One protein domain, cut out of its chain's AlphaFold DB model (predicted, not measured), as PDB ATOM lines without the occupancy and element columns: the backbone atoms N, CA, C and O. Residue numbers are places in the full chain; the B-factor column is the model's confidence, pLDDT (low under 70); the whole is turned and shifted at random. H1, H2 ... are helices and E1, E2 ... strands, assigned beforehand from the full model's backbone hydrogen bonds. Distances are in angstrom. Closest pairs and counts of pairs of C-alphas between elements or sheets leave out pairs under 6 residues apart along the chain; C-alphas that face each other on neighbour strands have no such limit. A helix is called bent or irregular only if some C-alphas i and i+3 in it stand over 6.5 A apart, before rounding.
ATOM      1  N   SER A   2       1.104  14.515 -18.592       64.19
ATOM      2  CA  SER A   2       1.829  13.340 -19.125       64.19
ATOM      3  C   SER A   2       2.812  13.726 -20.223       64.19
ATOM      4  O   SER A   2       3.923  13.213 -20.282       64.19
ATOM      5  N   ARG A   3       2.431  14.731 -21.017       76.00
ATOM      6  CA  ARG A   3       3.328  15.471 -21.902       76.00
ATOM      7  C   ARG A   3       4.577  15.959 -21.162       76.00
ATOM      8  O   ARG A   3       5.668  15.722 -21.643       76.00
ATOM      9  N   ASP A   4       4.419  16.531 -19.973       86.88
ATOM     10  CA  ASP A   4       5.518  17.051 -19.152       86.88
ATOM     11  C   ASP A   4       6.407  15.910 -18.624       86.88
ATOM     12  O   ASP A   4       7.627  16.053 -18.594       86.88
ATOM     13  N   VAL A   5       5.829  14.751 -18.268       92.12
ATOM     14  CA  VAL A   5       6.586  13.536 -17.900       92.12
ATOM     15  C   VAL A   5       7.382  13.003 -19.095       92.12
ATOM     16  O   VAL A   5       8.567  12.705 -18.955       92.12
ATOM     17  N   LEU A   6       6.771  12.924 -20.280       94.38
ATOM     18  CA  LEU A   6       7.440  12.509 -21.517       94.38
ATOM     19  C   LEU A   6       8.528  13.506 -21.928       94.38
ATOM     20  O   LEU A   6       9.637  13.102 -22.258       94.38
ATOM     21  N   GLU A   7       8.256  14.808 -21.877       94.81
ATOM     22  CA  GLU A   7       9.227  15.869 -22.164       94.81
ATOM     23  C   GLU A   7      10.397  15.828 -21.175       94.81
ATOM     24  O   GLU A   7      11.552  15.889 -21.599       94.81
ATOM     25  N   THR A   8      10.122  15.611 -19.886       94.69
ATOM     26  CA  THR A   8      11.146  15.389 -18.855       94.69
ATOM     27  C   THR A   8      11.985  14.152 -19.173       94.69
ATOM     28  O   THR A   8      13.215  14.222 -19.159       94.69
ATOM     29  N   ALA A   9      11.352  13.032 -19.532       96.12
ATOM     30  CA  ALA A   9      12.052  11.808 -19.905       96.12
ATOM     31  C   ALA A   9      12.931  11.996 -21.153       96.12
ATOM     32  O   ALA A   9      14.102  11.614 -21.136       96.12
ATOM     33  N   ARG A  10      12.430  12.657 -22.207       96.44
ATOM     34  CA  ARG A  10      13.224  12.980 -23.408       96.44
ATOM     35  C   ARG A  10      14.397  13.902 -23.077       96.44
ATOM     36  O   ARG A  10      15.510  13.670 -23.549       96.44
ATOM     37  N   ALA A  11      14.181  14.921 -22.247       96.31
ATOM     38  CA  ALA A  11      15.233  15.846 -21.831       96.31
ATOM     39  C   ALA A  11      16.338  15.145 -21.025       96.31
ATOM     40  O   ALA A  11      17.517  15.431 -21.228       96.31
ATOM     41  N   ILE A  12      15.977  14.210 -20.144       95.75
ATOM     42  CA  ILE A  12      16.936  13.410 -19.374       95.75
ATOM     43  C   ILE A  12      17.711  12.464 -20.297       95.75
ATOM     44  O   ILE A  12      18.944  12.482 -20.292       95.75
ATOM     45  N   LEU A  13      17.012  11.665 -21.112       95.06
ATOM     46  CA  LEU A  13      17.646  10.632 -21.934       95.06
ATOM     47  C   LEU A  13      18.540  11.234 -23.030       95.06
ATOM     48  O   LEU A  13      19.646  10.752 -23.243       95.06
ATOM     49  N   SER A  14      18.127  12.336 -23.668       94.38
ATOM     50  CA  SER A  14      18.924  13.011 -24.715       94.38
ATOM     51  C   SER A  14      20.269  13.562 -24.225       94.38
ATOM     52  O   SER A  14      21.190  13.747 -25.020       94.38
ATOM     53  N   ARG A  15      20.408  13.810 -22.917       92.88
ATOM     54  CA  ARG A  15      21.646  14.300 -22.293       92.88
ATOM     55  C   ARG A  15      22.564  13.174 -21.820       92.88
ATOM     56  O   ARG A  15      23.665  13.453 -21.353       92.88
ATOM     57  N   GLN A  16      22.129  11.918 -21.917       91.62
ATOM     58  CA  GLN A  16      22.834  10.769 -21.366       91.62
ATOM     59  C   GLN A  16      23.274   9.807 -22.465       91.62
ATOM     60  O   GLN A  16      22.484   9.342 -23.274       91.62
ATOM     61  N   ARG A  17      24.571   9.484 -22.481       88.94
ATOM     62  CA  ARG A  17      25.152   8.507 -23.425       88.94
ATOM     63  C   ARG A  17      25.263   7.102 -22.831       88.94
ATOM     64  O   ARG A  17      25.503   6.143 -23.558       88.94
ATOM     65  N   ALA A  18      25.113   6.983 -21.512       91.75
ATOM     66  CA  ALA A  18      25.267   5.728 -20.784       91.75
ATOM     67  C   ALA A  18      24.089   4.763 -20.977       91.75
ATOM     68  O   ALA A  18      24.254   3.571 -20.730       91.75
ATOM     69  N   VAL A  19      22.930   5.256 -21.414       95.88
ATOM     70  CA  VAL A  19      21.695   4.485 -21.582       95.88
ATOM     71  C   VAL A  19      21.110   4.799 -22.954       95.88
ATOM     72  O   VAL A  19      20.996   5.964 -23.325       95.88
ATOM     73  N   ARG A  20      20.743   3.763 -23.707       95.81
ATOM     74  CA  ARG A  20      20.062   3.857 -25.002       95.81
ATOM     75  C   ARG A  20      18.768   3.055 -24.968       95.81
ATOM     76  O   ARG A  20      18.698   2.032 -24.288       95.81
ATOM     77  N   LEU A  21      17.773   3.529 -25.707       95.56
ATOM     78  CA  LEU A  21      16.500   2.850 -25.913       95.56
ATOM     79  C   LEU A  21      16.517   2.172 -27.289       95.56
ATOM     80  O   LEU A  21      16.733   2.842 -28.294       95.56
ATOM     81  N   GLU A  22      16.289   0.864 -27.314       95.94
ATOM     82  CA  GLU A  22      16.298   0.007 -28.504       95.94
ATOM     83  C   GLU A  22      14.988  -0.813 -28.521       95.94
ATOM     84  O   GLU A  22      14.957  -1.965 -28.089       95.94
ATOM     85  N   PRO A  23      13.855  -0.249 -28.973       93.12
ATOM     86  CA  PRO A  23      12.521  -0.808 -28.712       93.12
ATOM     87  C   PRO A  23      12.204  -2.115 -29.462       93.12
ATOM     88  O   PRO A  23      11.128  -2.677 -29.273       93.12
ATOM     89  N   GLY A  24      13.117  -2.637 -30.290       91.88
ATOM     90  CA  GLY A  24      12.867  -3.779 -31.180       91.88
ATOM     91  C   GLY A  24      12.401  -5.064 -30.480       91.88
ATOM     92  O   GLY A  24      11.671  -5.850 -31.077       91.88
ATOM     93  N   ALA A  25      12.761  -5.268 -29.209       91.50
ATOM     94  CA  ALA A  25      12.329  -6.429 -28.423       91.50
ATOM     95  C   ALA A  25      10.992  -6.229 -27.673       91.50
ATOM     96  O   ALA A  25      10.480  -7.177 -27.072       91.50
ATOM     97  N   LEU A  26      10.406  -5.026 -27.691       92.88
ATOM     98  CA  LEU A  26       9.235  -4.693 -26.872       92.88
ATOM     99  C   LEU A  26       7.980  -5.469 -27.296       92.88
ATOM    100  O   LEU A  26       7.285  -6.014 -26.443       92.88
ATOM    101  N   SER A  27       7.732  -5.598 -28.601       92.19
ATOM    102  CA  SER A  27       6.576  -6.346 -29.121       92.19
ATOM    103  C   SER A  27       6.593  -7.820 -28.676       92.19
ATOM    104  O   SER A  27       5.583  -8.355 -28.217       92.19
ATOM    105  N   ALA A  28       7.772  -8.456 -28.682       92.00
ATOM    106  CA  ALA A  28       7.941  -9.826 -28.197       92.00
ATOM    107  C   ALA A  28       7.714  -9.961 -26.679       92.00
ATOM    108  O   ALA A  28       7.217 -10.994 -26.228       92.00
ATOM    109  N   LEU A  29       8.059  -8.940 -25.881       92.25
ATOM    110  CA  LEU A  29       7.724  -8.903 -24.454       92.25
ATOM    111  C   LEU A  29       6.215  -8.773 -24.238       92.25
ATOM    112  O   LEU A  29       5.644  -9.515 -23.439       92.25
ATOM    113  N   CYS A  30       5.567  -7.862 -24.964       92.06
ATOM    114  CA  CYS A  30       4.126  -7.645 -24.896       92.06
ATOM    115  C   CYS A  30       3.339  -8.918 -25.233       92.06
ATOM    116  O   CYS A  30       2.394  -9.246 -24.521       92.06
ATOM    117  N   ALA A  31       3.774  -9.686 -26.237       91.56
ATOM    118  CA  ALA A  31       3.155 -10.960 -26.611       91.56
ATOM    119  C   ALA A  31       3.249 -12.047 -25.520       91.56
ATOM    120  O   ALA A  31       2.415 -12.946 -25.464       91.56
ATOM    121  N   GLN A  32       4.256 -11.977 -24.645       92.44
ATOM    122  CA  GLN A  32       4.432 -12.916 -23.530       92.44
ATOM    123  C   GLN A  32       3.730 -12.464 -22.248       92.44
ATOM    124  O   GLN A  32       3.589 -13.260 -21.310       92.44
ATOM    125  N   ALA A  33       3.366 -11.183 -22.163       90.12
ATOM    126  CA  ALA A  33       2.857 -10.598 -20.941       90.12
ATOM    127  C   ALA A  33       1.446 -11.136 -20.648       90.12
ATOM    128  O   ALA A  33       0.579 -11.092 -21.520       90.12
ATOM    129  N   PRO A  34       1.201 -11.658 -19.435       85.81
ATOM    130  CA  PRO A  34      -0.113 -12.173 -19.085       85.81
ATOM    131  C   PRO A  34      -1.142 -11.042 -19.065       85.81
ATOM    132  O   PRO A  34      -0.805  -9.880 -18.806       85.81
ATOM    133  N   GLU A  35      -2.412 -11.390 -19.262       82.81
ATOM    134  CA  GLU A  35      -3.500 -10.470 -18.943       82.81
ATOM    135  C   GLU A  35      -3.414 -10.026 -17.476       82.81
ATOM    136  O   GLU A  35      -2.864 -10.708 -16.601       82.81
ATOM    137  N   THR A  36      -3.910  -8.823 -17.204       69.06
ATOM    138  CA  THR A  36      -3.897  -8.265 -15.855       69.06
ATOM    139  C   THR A  36      -4.770  -9.108 -14.930       69.06
ATOM    140  O   THR A  36      -5.967  -9.246 -15.153       69.06
ATOM    141  N   GLY A  37      -4.153  -9.668 -13.887       59.16
ATOM    142  CA  GLY A  37      -4.849 -10.407 -12.833       59.16
ATOM    143  C   GLY A  37      -5.632  -9.517 -11.859       59.16
ATOM    144  O   GLY A  37      -5.565  -8.290 -11.907       59.16
ATOM    145  N   THR A  38      -6.339 -10.192 -10.952       56.69
ATOM    146  CA  THR A  38      -7.397  -9.715 -10.051       56.69
ATOM    147  C   THR A  38      -7.092  -8.427  -9.281       56.69
ATOM    148  O   THR A  38      -6.021  -8.252  -8.694       56.69
ATOM    149  N   THR A 197       1.740   7.167 -18.373       95.25
ATOM    150  CA  THR A 197       2.922   6.524 -18.967       95.25
ATOM    151  C   THR A 197       3.173   5.135 -18.375       95.25
ATOM    152  O   THR A 197       2.571   4.757 -17.369       95.25
ATOM    153  N   LEU A 198       4.123   4.386 -18.953       93.56
ATOM    154  CA  LEU A 198       4.772   3.302 -18.211       93.56
ATOM    155  C   LEU A 198       5.392   3.883 -16.934       93.56
ATOM    156  O   LEU A 198       5.945   4.991 -16.949       93.56
ATOM    157  N   LEU A 199       5.275   3.163 -15.824       88.88
ATOM    158  CA  LEU A 199       5.789   3.602 -14.539       88.88
ATOM    159  C   LEU A 199       7.272   3.250 -14.478       88.88
ATOM    160  O   LEU A 199       7.674   2.112 -14.687       88.88
ATOM    161  N   ALA A 200       8.112   4.233 -14.168       82.94
ATOM    162  CA  ALA A 200       9.555   4.042 -14.062       82.94
ATOM    163  C   ALA A 200       9.956   3.273 -12.783       82.94
ATOM    164  O   ALA A 200      10.572   3.846 -11.879       82.94
ATOM    165  N   ASP A 201       9.538   2.009 -12.694       82.25
ATOM    166  CA  ASP A 201       9.777   1.065 -11.604       82.25
ATOM    167  C   ASP A 201      11.006   0.186 -11.873       82.25
ATOM    168  O   ASP A 201      11.293  -0.181 -13.017       82.25
ATOM    169  N   TYR A 202      11.699  -0.207 -10.804       83.25
ATOM    170  CA  TYR A 202      12.884  -1.060 -10.876       83.25
ATOM    171  C   TYR A 202      12.672  -2.380 -11.637       83.25
ATOM    172  O   TYR A 202      13.607  -2.882 -12.269       83.25
ATOM    173  N   ARG A 203      11.457  -2.952 -11.609       88.12
ATOM    174  CA  ARG A 203      11.157  -4.208 -12.313       88.12
ATOM    175  C   ARG A 203      11.099  -4.045 -13.825       88.12
ATOM    176  O   ARG A 203      11.596  -4.907 -14.543       88.12
ATOM    177  N   LEU A 204      10.534  -2.945 -14.320       92.38
ATOM    178  CA  LEU A 204      10.514  -2.696 -15.763       92.38
ATOM    179  C   LEU A 204      11.911  -2.398 -16.291       92.38
ATOM    180  O   LEU A 204      12.262  -2.885 -17.361       92.38
ATOM    181  N   ILE A 205      12.742  -1.698 -15.511       93.69
ATOM    182  CA  ILE A 205      14.159  -1.525 -15.851       93.69
ATOM    183  C   ILE A 205      14.836  -2.900 -15.984       93.69
ATOM    184  O   ILE A 205      15.491  -3.164 -16.988       93.69
ATOM    185  N   GLN A 206      14.640  -3.798 -15.012       93.50
ATOM    186  CA  GLN A 206      15.182  -5.161 -15.053       93.50
ATOM    187  C   GLN A 206      14.733  -5.928 -16.306       93.50
ATOM    188  O   GLN A 206      15.572  -6.490 -17.015       93.50
ATOM    189  N   LEU A 207      13.428  -5.943 -16.594       95.12
ATOM    190  CA  LEU A 207      12.870  -6.641 -17.752       95.12
ATOM    191  C   LEU A 207      13.411  -6.078 -19.069       95.12
ATOM    192  O   LEU A 207      13.801  -6.834 -19.956       95.12
ATOM    193  N   PHE A 208      13.462  -4.753 -19.195       96.31
ATOM    194  CA  PHE A 208      13.899  -4.091 -20.418       96.31
ATOM    195  C   PHE A 208      15.402  -4.228 -20.651       96.31
ATOM    196  O   PHE A 208      15.814  -4.399 -21.794       96.31
ATOM    197  N   LEU A 209      16.221  -4.239 -19.597       95.62
ATOM    198  CA  LEU A 209      17.636  -4.601 -19.707       95.62
ATOM    199  C   LEU A 209      17.808  -6.066 -20.119       95.62
ATOM    200  O   LEU A 209      18.634  -6.372 -20.976       95.62
ATOM    201  N   HIS A 210      17.023  -6.974 -19.532       94.50
ATOM    202  CA  HIS A 210      17.073  -8.399 -19.861       94.50
ATOM    203  C   HIS A 210      16.727  -8.666 -21.332       94.50
ATOM    204  O   HIS A 210      17.405  -9.460 -21.983       94.50
ATOM    205  N   ALA A 211      15.704  -7.989 -21.850       95.19
ATOM    206  CA  ALA A 211      15.238  -8.137 -23.225       95.19
ATOM    207  C   ALA A 211      16.035  -7.313 -24.250       95.19
ATOM    208  O   ALA A 211      15.809  -7.456 -25.447       95.19
ATOM    209  N   GLY A 212      16.934  -6.433 -23.800       95.69
ATOM    210  CA  GLY A 212      17.671  -5.522 -24.676       95.69
ATOM    211  C   GLY A 212      16.856  -4.327 -25.186       95.69
ATOM    212  O   GLY A 212      17.312  -3.655 -26.100       95.69
ATOM    213  N   VAL A 213      15.692  -4.036 -24.589       96.56
ATOM    214  CA  VAL A 213      14.931  -2.796 -24.842       96.56
ATOM    215  C   VAL A 213      15.690  -1.580 -24.311       96.56
ATOM    216  O   VAL A 213      15.715  -0.529 -24.940       96.56
ATOM    217  N   ILE A 214      16.349  -1.728 -23.162       96.44
ATOM    218  CA  ILE A 214      17.291  -0.740 -22.637       96.44
ATOM    219  C   ILE A 214      18.698  -1.307 -22.785       96.44
ATOM    220  O   ILE A 214      18.985  -2.412 -22.327       96.44
ATOM    221  N   VAL A 215      19.600  -0.527 -23.380       95.81
ATOM    222  CA  VAL A 215      21.010  -0.888 -23.533       95.81
ATOM    223  C   VAL A 215      21.874   0.076 -22.738       95.81
ATOM    224  O   VAL A 215      21.899   1.279 -22.991       95.81
ATOM    225  N   VAL A 216      22.636  -0.464 -21.790       95.69
ATOM    226  CA  VAL A 216      23.631   0.308 -21.044       95.69
ATOM    227  C   VAL A 216      24.938   0.329 -21.834       95.69
ATOM    228  O   VAL A 216      25.489  -0.717 -22.157       95.69
ATOM    229  N   GLY A 217      25.448   1.516 -22.154       92.88
ATOM    230  CA  GLY A 217      26.764   1.717 -22.769       92.88
ATOM    231  C   GLY A 217      27.905   1.864 -21.757       92.88
ATOM    232  O   GLY A 217      29.057   1.627 -22.098       92.88
ATOM    233  N   SER A 218      27.599   2.234 -20.509       93.56
ATOM    234  CA  SER A 218      28.596   2.405 -19.442       93.56
ATOM    235  C   SER A 218      28.935   1.077 -18.759       93.56
ATOM    236  O   SER A 218      28.092   0.490 -18.081       93.56
ATOM    237  N   GLU A 219      30.185   0.620 -18.872       91.88
ATOM    238  CA  GLU A 219      30.663  -0.589 -18.176       91.88
ATOM    239  C   GLU A 219      30.586  -0.467 -16.648       91.88
ATOM    240  O   GLU A 219      30.297  -1.444 -15.956       91.88
ATOM    241  N   ALA A 220      30.780   0.740 -16.108       92.19
ATOM    242  CA  ALA A 220      30.636   0.996 -14.677       92.19
ATOM    243  C   ALA A 220      29.182   0.798 -14.214       92.19
ATOM    244  O   ALA A 220      28.940   0.115 -13.219       92.19
ATOM    245  N   LEU A 221      28.212   1.324 -14.973       92.81
ATOM    246  CA  LEU A 221      26.790   1.158 -14.663       92.81
ATOM    247  C   LEU A 221      26.353  -0.307 -14.794       92.81
ATOM    248  O   LEU A 221      25.654  -0.811 -13.916       92.81
ATOM    249  N   LYS A 222      26.808  -1.016 -15.839       92.56
ATOM    250  CA  LYS A 222      26.563  -2.463 -15.981       92.56
ATOM    251  C   LYS A 222      27.051  -3.227 -14.759       92.56
ATOM    252  O   LYS A 222      26.308  -4.034 -14.210       92.56
ATOM    253  N   ARG A 223      28.284  -2.954 -14.319       91.31
ATOM    254  CA  ARG A 223      28.873  -3.602 -13.144       91.31
ATOM    255  C   ARG A 223      28.059  -3.323 -11.885       91.31
ATOM    256  O   ARG A 223      27.728  -4.266 -11.180       91.31
ATOM    257  N   HIS A 224      27.678  -2.068 -11.638       90.81
ATOM    258  CA  HIS A 224      26.819  -1.713 -10.502       90.81
ATOM    259  C   HIS A 224      25.503  -2.498 -10.492       90.81
ATOM    260  O   HIS A 224      25.132  -3.041  -9.453       90.81
ATOM    261  N   ILE A 225      24.836  -2.607 -11.645       90.94
ATOM    262  CA  ILE A 225      23.586  -3.364 -11.783       90.94
ATOM    263  C   ILE A 225      23.813  -4.853 -11.499       90.94
ATOM    264  O   ILE A 225      23.109  -5.436 -10.677       90.94
ATOM    265  N   LEU A 226      24.803  -5.474 -12.148       90.56
ATOM    266  CA  LEU A 226      25.075  -6.910 -12.009       90.56
ATOM    267  C   LEU A 226      25.507  -7.291 -10.586       90.56
ATOM    268  O   LEU A 226      25.120  -8.345 -10.089       90.56
ATOM    269  N   GLU A 227      26.243  -6.409  -9.911       90.31
ATOM    270  CA  GLU A 227      26.656  -6.569  -8.512       90.31
ATOM    271  C   GLU A 227      25.559  -6.188  -7.503       90.31
ATOM    272  O   GLU A 227      25.804  -6.222  -6.298       90.31
ATOM    273  N   ARG A 228      24.346  -5.839  -7.965       85.75
ATOM    274  CA  ARG A 228      23.199  -5.449  -7.124       85.75
ATOM    275  C   ARG A 228      23.497  -4.269  -6.198       85.75
ATOM    276  O   ARG A 228      22.955  -4.186  -5.095       85.75
ATOM    277  N   ARG A 229      24.362  -3.351  -6.633       85.25
ATOM    278  CA  ARG A 229      24.638  -2.132  -5.875       85.25
ATOM    279  C   ARG A 229      23.471  -1.157  -6.044       85.25
ATOM    280  O   ARG A 229      23.065  -0.924  -7.185       85.25
ATOM    281  N   PRO A 230      22.955  -0.566  -4.955       84.00
ATOM    282  CA  PRO A 230      21.893   0.424  -5.055       84.00
ATOM    283  C   PRO A 230      22.346   1.644  -5.870       84.00
ATOM    284  O   PRO A 230      23.453   2.152  -5.679       84.00
ATOM    285  N   LEU A 231      21.490   2.132  -6.765       86.75
ATOM    286  CA  LEU A 231      21.727   3.327  -7.572       86.75
ATOM    287  C   LEU A 231      21.035   4.536  -6.948       86.75
ATOM    288  O   LEU A 231      19.847   4.467  -6.648       86.75
ATOM    289  N   ALA A 232      21.727   5.664  -6.797       86.75
ATOM    290  CA  ALA A 232      21.095   6.862  -6.247       86.75
ATOM    291  C   ALA A 232      19.927   7.345  -7.116       86.75
ATOM    292  O   ALA A 232      20.001   7.331  -8.343       86.75
ATOM    293  N   ALA A 233      18.828   7.732  -6.472       83.44
ATOM    294  CA  ALA A 233      17.563   8.059  -7.124       83.44
ATOM    295  C   ALA A 233      17.641   9.232  -8.109       83.44
ATOM    296  O   ALA A 233      16.947   9.252  -9.126       83.44
ATOM    297  N   ASP A 234      18.484  10.198  -7.772       87.06
ATOM    298  CA  ASP A 234      18.758  11.439  -8.481       87.06
ATOM    299  C   ASP A 234      20.005  11.350  -9.375       87.06
ATOM    300  O   ASP A 234      20.293  12.290 -10.117       87.06
ATOM    301  N   ALA A 235      20.721  10.216  -9.360       91.00
ATOM    302  CA  ALA A 235      21.866  10.020 -10.237       91.00
ATOM    303  C   ALA A 235      21.435  10.082 -11.716       91.00
ATOM    304  O   ALA A 235      20.413   9.485 -12.086       91.00
ATOM    305  N   PRO A 236      22.213  10.747 -12.590       92.81
ATOM    306  CA  PRO A 236      21.858  10.902 -13.999       92.81
ATOM    307  C   PRO A 236      21.598   9.575 -14.722       92.81
ATOM    308  O   PRO A 236      20.668   9.480 -15.520       92.81
ATOM    309  N   GLU A 237      22.375   8.535 -14.420       93.06
ATOM    310  CA  GLU A 237      22.210   7.197 -14.982       93.06
ATOM    311  C   GLU A 237      20.896   6.541 -14.548       93.06
ATOM    312  O   GLU A 237      20.198   5.946 -15.369       93.06
ATOM    313  N   THR A 238      20.526   6.681 -13.274       92.31
ATOM    314  CA  THR A 238      19.252   6.186 -12.739       92.31
ATOM    315  C   THR A 238      18.081   6.872 -13.420       92.31
ATOM    316  O   THR A 238      17.150   6.215 -13.885       92.31
ATOM    317  N   LEU A 239      18.139   8.201 -13.505       93.50
ATOM    318  CA  LEU A 239      17.124   8.994 -14.183       93.50
ATOM    319  C   LEU A 239      17.024   8.611 -15.663       93.50
ATOM    320  O   LEU A 239      15.916   8.541 -16.184       93.50
ATOM    321  N   ALA A 240      18.137   8.293 -16.328       95.69
ATOM    322  CA  ALA A 240      18.139   7.825 -17.713       95.69
ATOM    323  C   ALA A 240      17.504   6.436 -17.884       95.69
ATOM    324  O   ALA A 240      16.712   6.249 -18.807       95.69
ATOM    325  N   LEU A 241      17.786   5.479 -16.991       95.44
ATOM    326  CA  LEU A 241      17.120   4.166 -16.989       95.44
ATOM    327  C   LEU A 241      15.601   4.321 -16.813       95.44
ATOM    328  O   LEU A 241      14.817   3.732 -17.555       95.44
ATOM    329  N   ARG A 242      15.187   5.167 -15.864       94.44
ATOM    330  CA  ARG A 242      13.781   5.489 -15.586       94.44
ATOM    331  C   ARG A 242      13.105   6.199 -16.764       94.44
ATOM    332  O   ARG A 242      11.999   5.825 -17.150       94.44
ATOM    333  N   ALA A 243      13.783   7.166 -17.378       96.00
ATOM    334  CA  ALA A 243      13.310   7.861 -18.571       96.00
ATOM    335  C   ALA A 243      13.134   6.909 -19.762       96.00
ATOM    336  O   ALA A 243      12.134   6.998 -20.469       96.00
ATOM    337  N   ALA A 244      14.061   5.969 -19.966       96.50
ATOM    338  CA  ALA A 244      13.949   4.979 -21.031       96.50
ATOM    339  C   ALA A 244      12.721   4.067 -20.845       96.50
ATOM    340  O   ALA A 244      12.040   3.773 -21.826       96.50
ATOM    341  N   VAL A 245      12.371   3.689 -19.605       95.81
ATOM    342  CA  VAL A 245      11.112   2.972 -19.321       95.81
ATOM    343  C   VAL A 245       9.897   3.807 -19.722       95.81
ATOM    344  O   VAL A 245       9.037   3.311 -20.442       95.81
ATOM    345  N   VAL A 246       9.838   5.078 -19.311       95.88
ATOM    346  CA  VAL A 246       8.728   5.986 -19.656       95.88
ATOM    347  C   VAL A 246       8.556   6.097 -21.174       95.88
ATOM    348  O   VAL A 246       7.450   5.923 -21.680       95.88
ATOM    349  N   LEU A 247       9.652   6.339 -21.900       96.31
ATOM    350  CA  LEU A 247       9.642   6.513 -23.358       96.31
ATOM    351  C   LEU A 247       9.387   5.214 -24.125       96.31
ATOM    352  O   LEU A 247       8.874   5.260 -25.237       96.31
ATOM    353  N   SER A 248       9.660   4.048 -23.528       95.62
ATOM    354  CA  SER A 248       9.264   2.759 -24.118       95.62
ATOM    355  C   SER A 248       7.748   2.681 -24.334       95.62
ATOM    356  O   SER A 248       7.292   1.969 -25.223       95.62
ATOM    357  N   GLY A 249       6.964   3.446 -23.561       92.94
ATOM    358  CA  GLY A 249       5.513   3.518 -23.704       92.94
ATOM    359  C   GLY A 249       5.043   4.048 -25.061       92.94
ATOM    360  O   GLY A 249       3.939   3.719 -25.476       92.94
ATOM    361  N   GLU A 250       5.880   4.817 -25.767       92.56
ATOM    362  CA  GLU A 250       5.568   5.357 -27.100       92.56
ATOM    363  C   GLU A 250       5.578   4.287 -28.204       92.56
ATOM    364  O   GLU A 250       5.096   4.538 -29.304       92.56
ATOM    365  N   PHE A 251       6.116   3.100 -27.910       93.06
ATOM    366  CA  PHE A 251       6.273   1.985 -28.851       93.06
ATOM    367  C   PHE A 251       5.337   0.809 -28.536       93.06
ATOM    368  O   PHE A 251       5.517  -0.285 -29.069       93.06
ATOM    369  N   LEU A 252       4.387   0.997 -27.616       90.25
ATOM    370  CA  LEU A 252       3.418  -0.028 -27.247       90.25
ATOM    371  C   LEU A 252       2.244  -0.034 -28.225       90.25
ATOM    372  O   LEU A 252       1.611   0.997 -28.445       90.25
ATOM    373  N   ASP A 253       1.896  -1.221 -28.709       84.38
ATOM    374  CA  ASP A 253       0.693  -1.445 -29.504       84.38
ATOM    375  C   ASP A 253      -0.432  -2.023 -28.635       84.38
ATOM    376  O   ASP A 253      -0.198  -2.856 -27.758       84.38
ATOM    377  N   GLY A 254      -1.676  -1.613 -28.905       80.31
ATOM    378  CA  GLY A 254      -2.884  -2.209 -28.323       80.31
ATOM    379  C   GLY A 254      -3.073  -1.948 -26.823       80.31
ATOM    380  O   GLY A 254      -2.590  -2.698 -25.979       80.31
ATOM    381  N   GLY A 255      -3.854  -0.922 -26.480       84.88
ATOM    382  CA  GLY A 255      -4.107  -0.497 -25.097       84.88
ATOM    383  C   GLY A 255      -3.375   0.800 -24.760       84.88
ATOM    384  O   GLY A 255      -2.957   1.529 -25.655       84.88
ATOM    385  N   PHE A 256      -3.230   1.103 -23.469       89.38
ATOM    386  CA  PHE A 256      -2.528   2.299 -22.996       89.38
ATOM    387  C   PHE A 256      -1.359   1.941 -22.062       89.38
ATOM    388  O   PHE A 256      -1.379   0.871 -21.445       89.38
ATOM    389  N   PRO A 257      -0.338   2.810 -21.919       92.06
ATOM    390  CA  PRO A 257       0.903   2.451 -21.232       92.06
ATOM    391  C   PRO A 257       0.718   1.955 -19.793       92.06
ATOM    392  O   PRO A 257       1.296   0.935 -19.432       92.06
ATOM    393  N   ALA A 258      -0.129   2.592 -18.981       89.75
ATOM    394  CA  ALA A 258      -0.358   2.146 -17.600       89.75
ATOM    395  C   ALA A 258      -0.997   0.743 -17.491       89.75
ATOM    396  O   ALA A 258      -0.735   0.025 -16.527       89.75
ATOM    397  N   LEU A 259      -1.779   0.306 -18.486       89.88
ATOM    398  CA  LEU A 259      -2.275  -1.073 -18.542       89.88
ATOM    399  C   LEU A 259      -1.127  -2.055 -18.810       89.88
ATOM    400  O   LEU A 259      -1.005  -3.086 -18.142       89.88
ATOM    401  N   TRP A 260      -0.267  -1.718 -19.773       92.75
ATOM    402  CA  TRP A 260       0.913  -2.513 -20.111       92.75
ATOM    403  C   TRP A 260       1.914  -2.601 -18.967       92.75
ATOM    404  O   TRP A 260       2.484  -3.672 -18.762       92.75
ATOM    405  N   ASP A 261       2.072  -1.532 -18.185       91.75
ATOM    406  CA  ASP A 261       2.916  -1.504 -16.991       91.75
ATOM    407  C   ASP A 261       2.636  -2.706 -16.085       91.75
ATOM    408  O   ASP A 261       3.528  -3.502 -15.787       91.75
ATOM    409  N   LYS A 262       1.359  -2.923 -15.750       88.19
ATOM    410  CA  LYS A 262       0.942  -4.020 -14.873       88.19
ATOM    411  C   LYS A 262       1.207  -5.396 -15.481       88.19
ATOM    412  O   LYS A 262       1.638  -6.309 -14.769       88.19
ATOM    413  N   ARG A 263       0.955  -5.556 -16.784       91.88
ATOM    414  CA  ARG A 263       1.184  -6.817 -17.512       91.88
ATOM    415  C   ARG A 263       2.669  -7.167 -17.547       91.88
ATOM    416  O   ARG A 263       3.054  -8.277 -17.179       91.88
ATOM    417  N   LEU A 264       3.511  -6.204 -17.913       93.56
ATOM    418  CA  LEU A 264       4.964  -6.354 -17.970       93.56
ATOM    419  C   LEU A 264       5.571  -6.553 -16.570       93.56
ATOM    420  O   LEU A 264       6.485  -7.361 -16.389       93.56
ATOM    421  N   TRP A 265       5.018  -5.907 -15.543       90.81
ATOM    422  CA  TRP A 265       5.414  -6.133 -14.153       90.81
ATOM    423  C   TRP A 265       5.125  -7.577 -13.701       90.81
ATOM    424  O   TRP A 265       5.980  -8.228 -13.093       90.81
ATOM    425  N   ASN A 266       3.954  -8.121 -14.051       89.44
ATOM    426  CA  ASN A 266       3.604  -9.520 -13.780       89.44
ATOM    427  C   ASN A 266       4.468 -10.506 -14.582       89.44
ATOM    428  O   ASN A 266       4.897 -11.520 -14.029       89.44
ATOM    429  N   LEU A 267       4.770 -10.197 -15.848       93.06
ATOM    430  CA  LEU A 267       5.720 -10.965 -16.656       93.06
ATOM    431  C   LEU A 267       7.086 -11.038 -15.967       93.06
ATOM    432  O   LEU A 267       7.641 -12.123 -15.824       93.06
ATOM    433  N   THR A 268       7.585  -9.904 -15.469       91.94
ATOM    434  CA  THR A 268       8.860  -9.843 -14.738       91.94
ATOM    435  C   THR A 268       8.846 -10.780 -13.530       91.94
ATOM    436  O   THR A 268       9.778 -11.552 -13.343       91.94
ATOM    437  N   LYS A 269       7.769 -10.775 -12.732       88.38
ATOM    438  CA  LYS A 269       7.622 -11.699 -11.594       88.38
ATOM    439  C   LYS A 269       7.638 -13.167 -11.998       88.38
ATOM    440  O   LYS A 269       8.234 -13.971 -11.289       88.38
ATOM    441  N   ARG A 270       6.959 -13.512 -13.093       91.81
ATOM    442  CA  ARG A 270       6.921 -14.885 -13.601       91.81
ATOM    443  C   ARG A 270       8.320 -15.337 -14.022       91.81
ATOM    444  O   ARG A 270       8.811 -16.328 -13.499       91.81
ATOM    445  N   LEU A 271       8.992 -14.549 -14.865       93.81
ATOM    446  CA  LEU A 271      10.345 -14.850 -15.342       93.81
ATOM    447  C   LEU A 271      11.375 -14.899 -14.200       93.81
ATOM    448  O   LEU A 271      12.317 -15.684 -14.253       93.81
ATOM    449  N   GLU A 272      11.212 -14.071 -13.164       90.50
ATOM    450  CA  GLU A 272      12.036 -14.112 -11.950       90.50
ATOM    451  C   GLU A 272      11.843 -15.425 -11.182       90.50
ATOM    452  O   GLU A 272      12.824 -16.076 -10.831       90.50
ATOM    453  N   ALA A 273      10.591 -15.841 -10.960       89.31
ATOM    454  CA  ALA A 273      10.267 -17.093 -10.273       89.31
ATOM    455  C   ALA A 273      10.749 -18.336 -11.044       89.31
ATOM    456  O   ALA A 273      11.117 -19.335 -10.434       89.31
ATOM    457  N   GLU A 274      10.788 -18.254 -12.374       93.12
ATOM    458  CA  GLU A 274      11.292 -19.300 -13.274       93.12
ATOM    459  C   GLU A 274      12.825 -19.265 -13.442       93.12
ATOM    460  O   GLU A 274      13.391 -20.112 -14.131       93.12
ATOM    461  N   GLY A 275      13.524 -18.294 -12.839       92.44
ATOM    462  CA  GLY A 275      14.980 -18.151 -12.962       92.44
ATOM    463  C   GLY A 275      15.459 -17.730 -14.359       92.44
ATOM    464  O   GLY A 275      16.627 -17.919 -14.694       92.44
ATOM    465  N   MET A 276      14.578 -17.159 -15.186       93.62
ATOM    466  CA  MET A 276      14.867 -16.794 -16.579       93.62
ATOM    467  C   MET A 276      15.512 -15.408 -16.730       93.62
ATOM    468  O   MET A 276      16.154 -15.126 -17.747       93.62
ATOM    469  N   LEU A 277      15.374 -14.534 -15.728       92.44
ATOM    470  CA  LEU A 277      15.953 -13.189 -15.768       92.44
ATOM    471  C   LEU A 277      17.462 -13.217 -15.505       92.44
ATOM    472  O   LEU A 277      17.928 -13.541 -14.416       92.44
ATOM    473  N   ARG A 278      18.234 -12.792 -16.510       88.62
ATOM    474  CA  ARG A 278      19.705 -12.663 -16.433       88.62
ATOM    475  C   ARG A 278      20.171 -11.403 -15.703       88.62
ATOM    476  O   ARG A 278      21.321 -11.323 -15.283       88.62
ATOM    477  N   VAL A 279      19.297 -10.405 -15.609       89.56
ATOM    478  CA  VAL A 279      19.571  -9.125 -14.954       89.56
ATOM    479  C   VAL A 279      18.896  -9.160 -13.584       89.56
ATOM    480  O   VAL A 279      17.707  -9.485 -13.519       89.56
ATOM    481  N   PRO A 280      19.612  -8.872 -12.482       86.00
ATOM    482  CA  PRO A 280      18.979  -8.766 -11.174       86.00
ATOM    483  C   PRO A 280      18.080  -7.518 -11.100       86.00
ATOM    484  O   PRO A 280      18.217  -6.615 -11.928       86.00
ATOM    485  N   PRO A 281      17.178  -7.420 -10.107       83.44
ATOM    486  CA  PRO A 281      16.408  -6.201  -9.879       83.44
ATOM    487  C   PRO A 281      17.325  -4.974  -9.782       83.44
ATOM    488  O   PRO A 281      18.305  -4.995  -9.034       83.44
ATOM    489  N   VAL A 282      17.024  -3.911 -10.539       82.25
ATOM    490  CA  VAL A 282      17.825  -2.677 -10.521       82.25
ATOM    491  C   VAL A 282      17.415  -1.831  -9.335       82.25
ATOM    492  O   VAL A 282      16.483  -1.040  -9.398       82.25
ATOM    493  N   LEU A 283      18.111  -2.024  -8.231       72.88
ATOM    494  CA  LEU A 283      17.780  -1.378  -6.978       72.88
ATOM    495  C   LEU A 283      18.075   0.118  -7.070       72.88
ATOM    496  O   LEU A 283      19.230   0.531  -7.118       72.88
ATOM    497  N   VAL A 284      17.034   0.938  -7.110       72.69
ATOM    498  CA  VAL A 284      17.171   2.390  -6.987       72.69
ATOM    499  C   VAL A 284      17.074   2.736  -5.506       72.69
ATOM    500  O   VAL A 284      16.255   2.139  -4.823       72.69
ATOM    501  N   LEU A 285      17.853   3.691  -4.985       65.31
ATOM    502  CA  LEU A 285      17.773   4.118  -3.584       65.31
ATOM    503  C   LEU A 285      16.357   4.558  -3.237       65.31
ATOM    504  O   LEU A 285      15.912   4.296  -2.135       65.31
ATOM    505  N   THR A 286      15.605   5.120  -4.190       61.53
ATOM    506  CA  THR A 286      14.179   5.305  -3.964       61.53
ATOM    507  C   THR A 286      13.452   3.981  -3.717       61.53
ATOM    508  O   THR A 286      12.642   3.827  -2.828       61.53
ATOM    509  N   ASP A 287      13.724   2.947  -4.485       53.38
ATOM    510  CA  ASP A 287      13.056   1.664  -4.295       53.38
ATOM    511  C   ASP A 287      13.688   0.794  -3.189       53.38
ATOM    512  O   ASP A 287      13.202  -0.319  -2.977       53.38
ATOM    513  N   GLN A 288      14.730   1.270  -2.489       42.72
ATOM    514  CA  GLN A 288      15.511   0.459  -1.547       42.72
ATOM    515  C   GLN A 288      15.881   1.122  -0.210       42.72
ATOM    516  O   GLN A 288      16.253   0.416   0.725       42.72
TER     517      GLN A 288
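This is residues 2 to 38 and 197 to 288 of the 289 residues of an uncharacterized protein of Azospirillum sp. TSO5 (UniProt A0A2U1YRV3). This is a compact body of crossed helices in which H3 sits in the middle, with H5, H6 and H2 packed round it and a short two-stranded ribbon, E1 and E2, beside H3 and H5. H1 crosses H5 on the side away from H3, while H4 and H7 are small pieces at the rim. The 129 printed residues hold seven named helices and two named strands, in the order H1 E1 H2 H3 E2 H4 H5 H6 H7; the sheet E1 - E2 is antiparallel and the class is mostly helix. The radius of gyration of the C-alphas is 13.6 A, and the spans are 36 by 35 by 26 A.

H1, residues 2 to 14, touches H5, residues 236 to 251, at a steep tilt of 55 degrees, opposite ways; their closest C-alphas, of Ala 9 and Ala 243, are 4.4 A apart. E1, residues 19 to 21, is the antiparallel neighbour of E2, residues 214 to 216; N 20 and O 215, at 2.8 A, are within hydrogen-bond range. The closest C-alphas of E1 and H5, of Leu 21 and Ala 244, are 5.9 A apart. H2, residues 23 to 32, is irregular, with C-alphas 24 and 27 7.1 A apart. H2 touches H3, residues 202 to 211, about perpendicular at 76 degrees, closest at the C-alphas of Ala 25 and Ala 211, 6.2 A. H2 and H5 touch only at their ends, closest at the C-alphas of Pro 23 and Ser 248, 6.7 A. H3 touches residues 241 to 245 of H5 at 69 degrees, a steep tilt only just short of about perpendicular; the closest C-alphas, of Ile 205 and Val 245, are 6.4 A apart. H6, residues 257 to 273, touches H3 with residues 261 to 268 alone, about perpendicular at 74 degrees, closest at the C-alphas of Leu 207 and Thr 268, 6.0 A. H6 also touches H2, with residues 260 to 267 alone, closest at the C-alphas of Cys 30 and Leu 264, 7.1 A. H4, residues 219 to 226, is close to H5 but not clearly touching, with the C-alphas of Leu 221 and Glu 237 closest at 7.6 A. H7, residues 285 to 288, is likewise close to H3 but not clearly touching, with the C-alphas of Tyr 202 and Asp 287 closest at 7.1 A. Every O i to N i+4 pair is within hydrogen-bond range in H1, H3 and H4; the counts are 4 of 6 in H2, 9 of 12 in H5 and 12 of 13 in H6, and H7 is too short for such a pair.

H1 begins at C-alpha 2 (1.829, 13.340, -19.125) and is 18.0 A long from first to last C-alpha. H5 is 23.3 A and H6 24.3 A long; H7 ends at C-alpha 288 (15.511, 0.459, -1.547).

Residues 39 to 196 are not printed, and C-alphas 38 and 197 are 21.2 A apart across this cut. The link from H6 to H7 is long, with 11 residues. The mean pLDDT of the printed part is 89.2; residue 2, residues 36 to 38 and residues 285 to 288 are under 70.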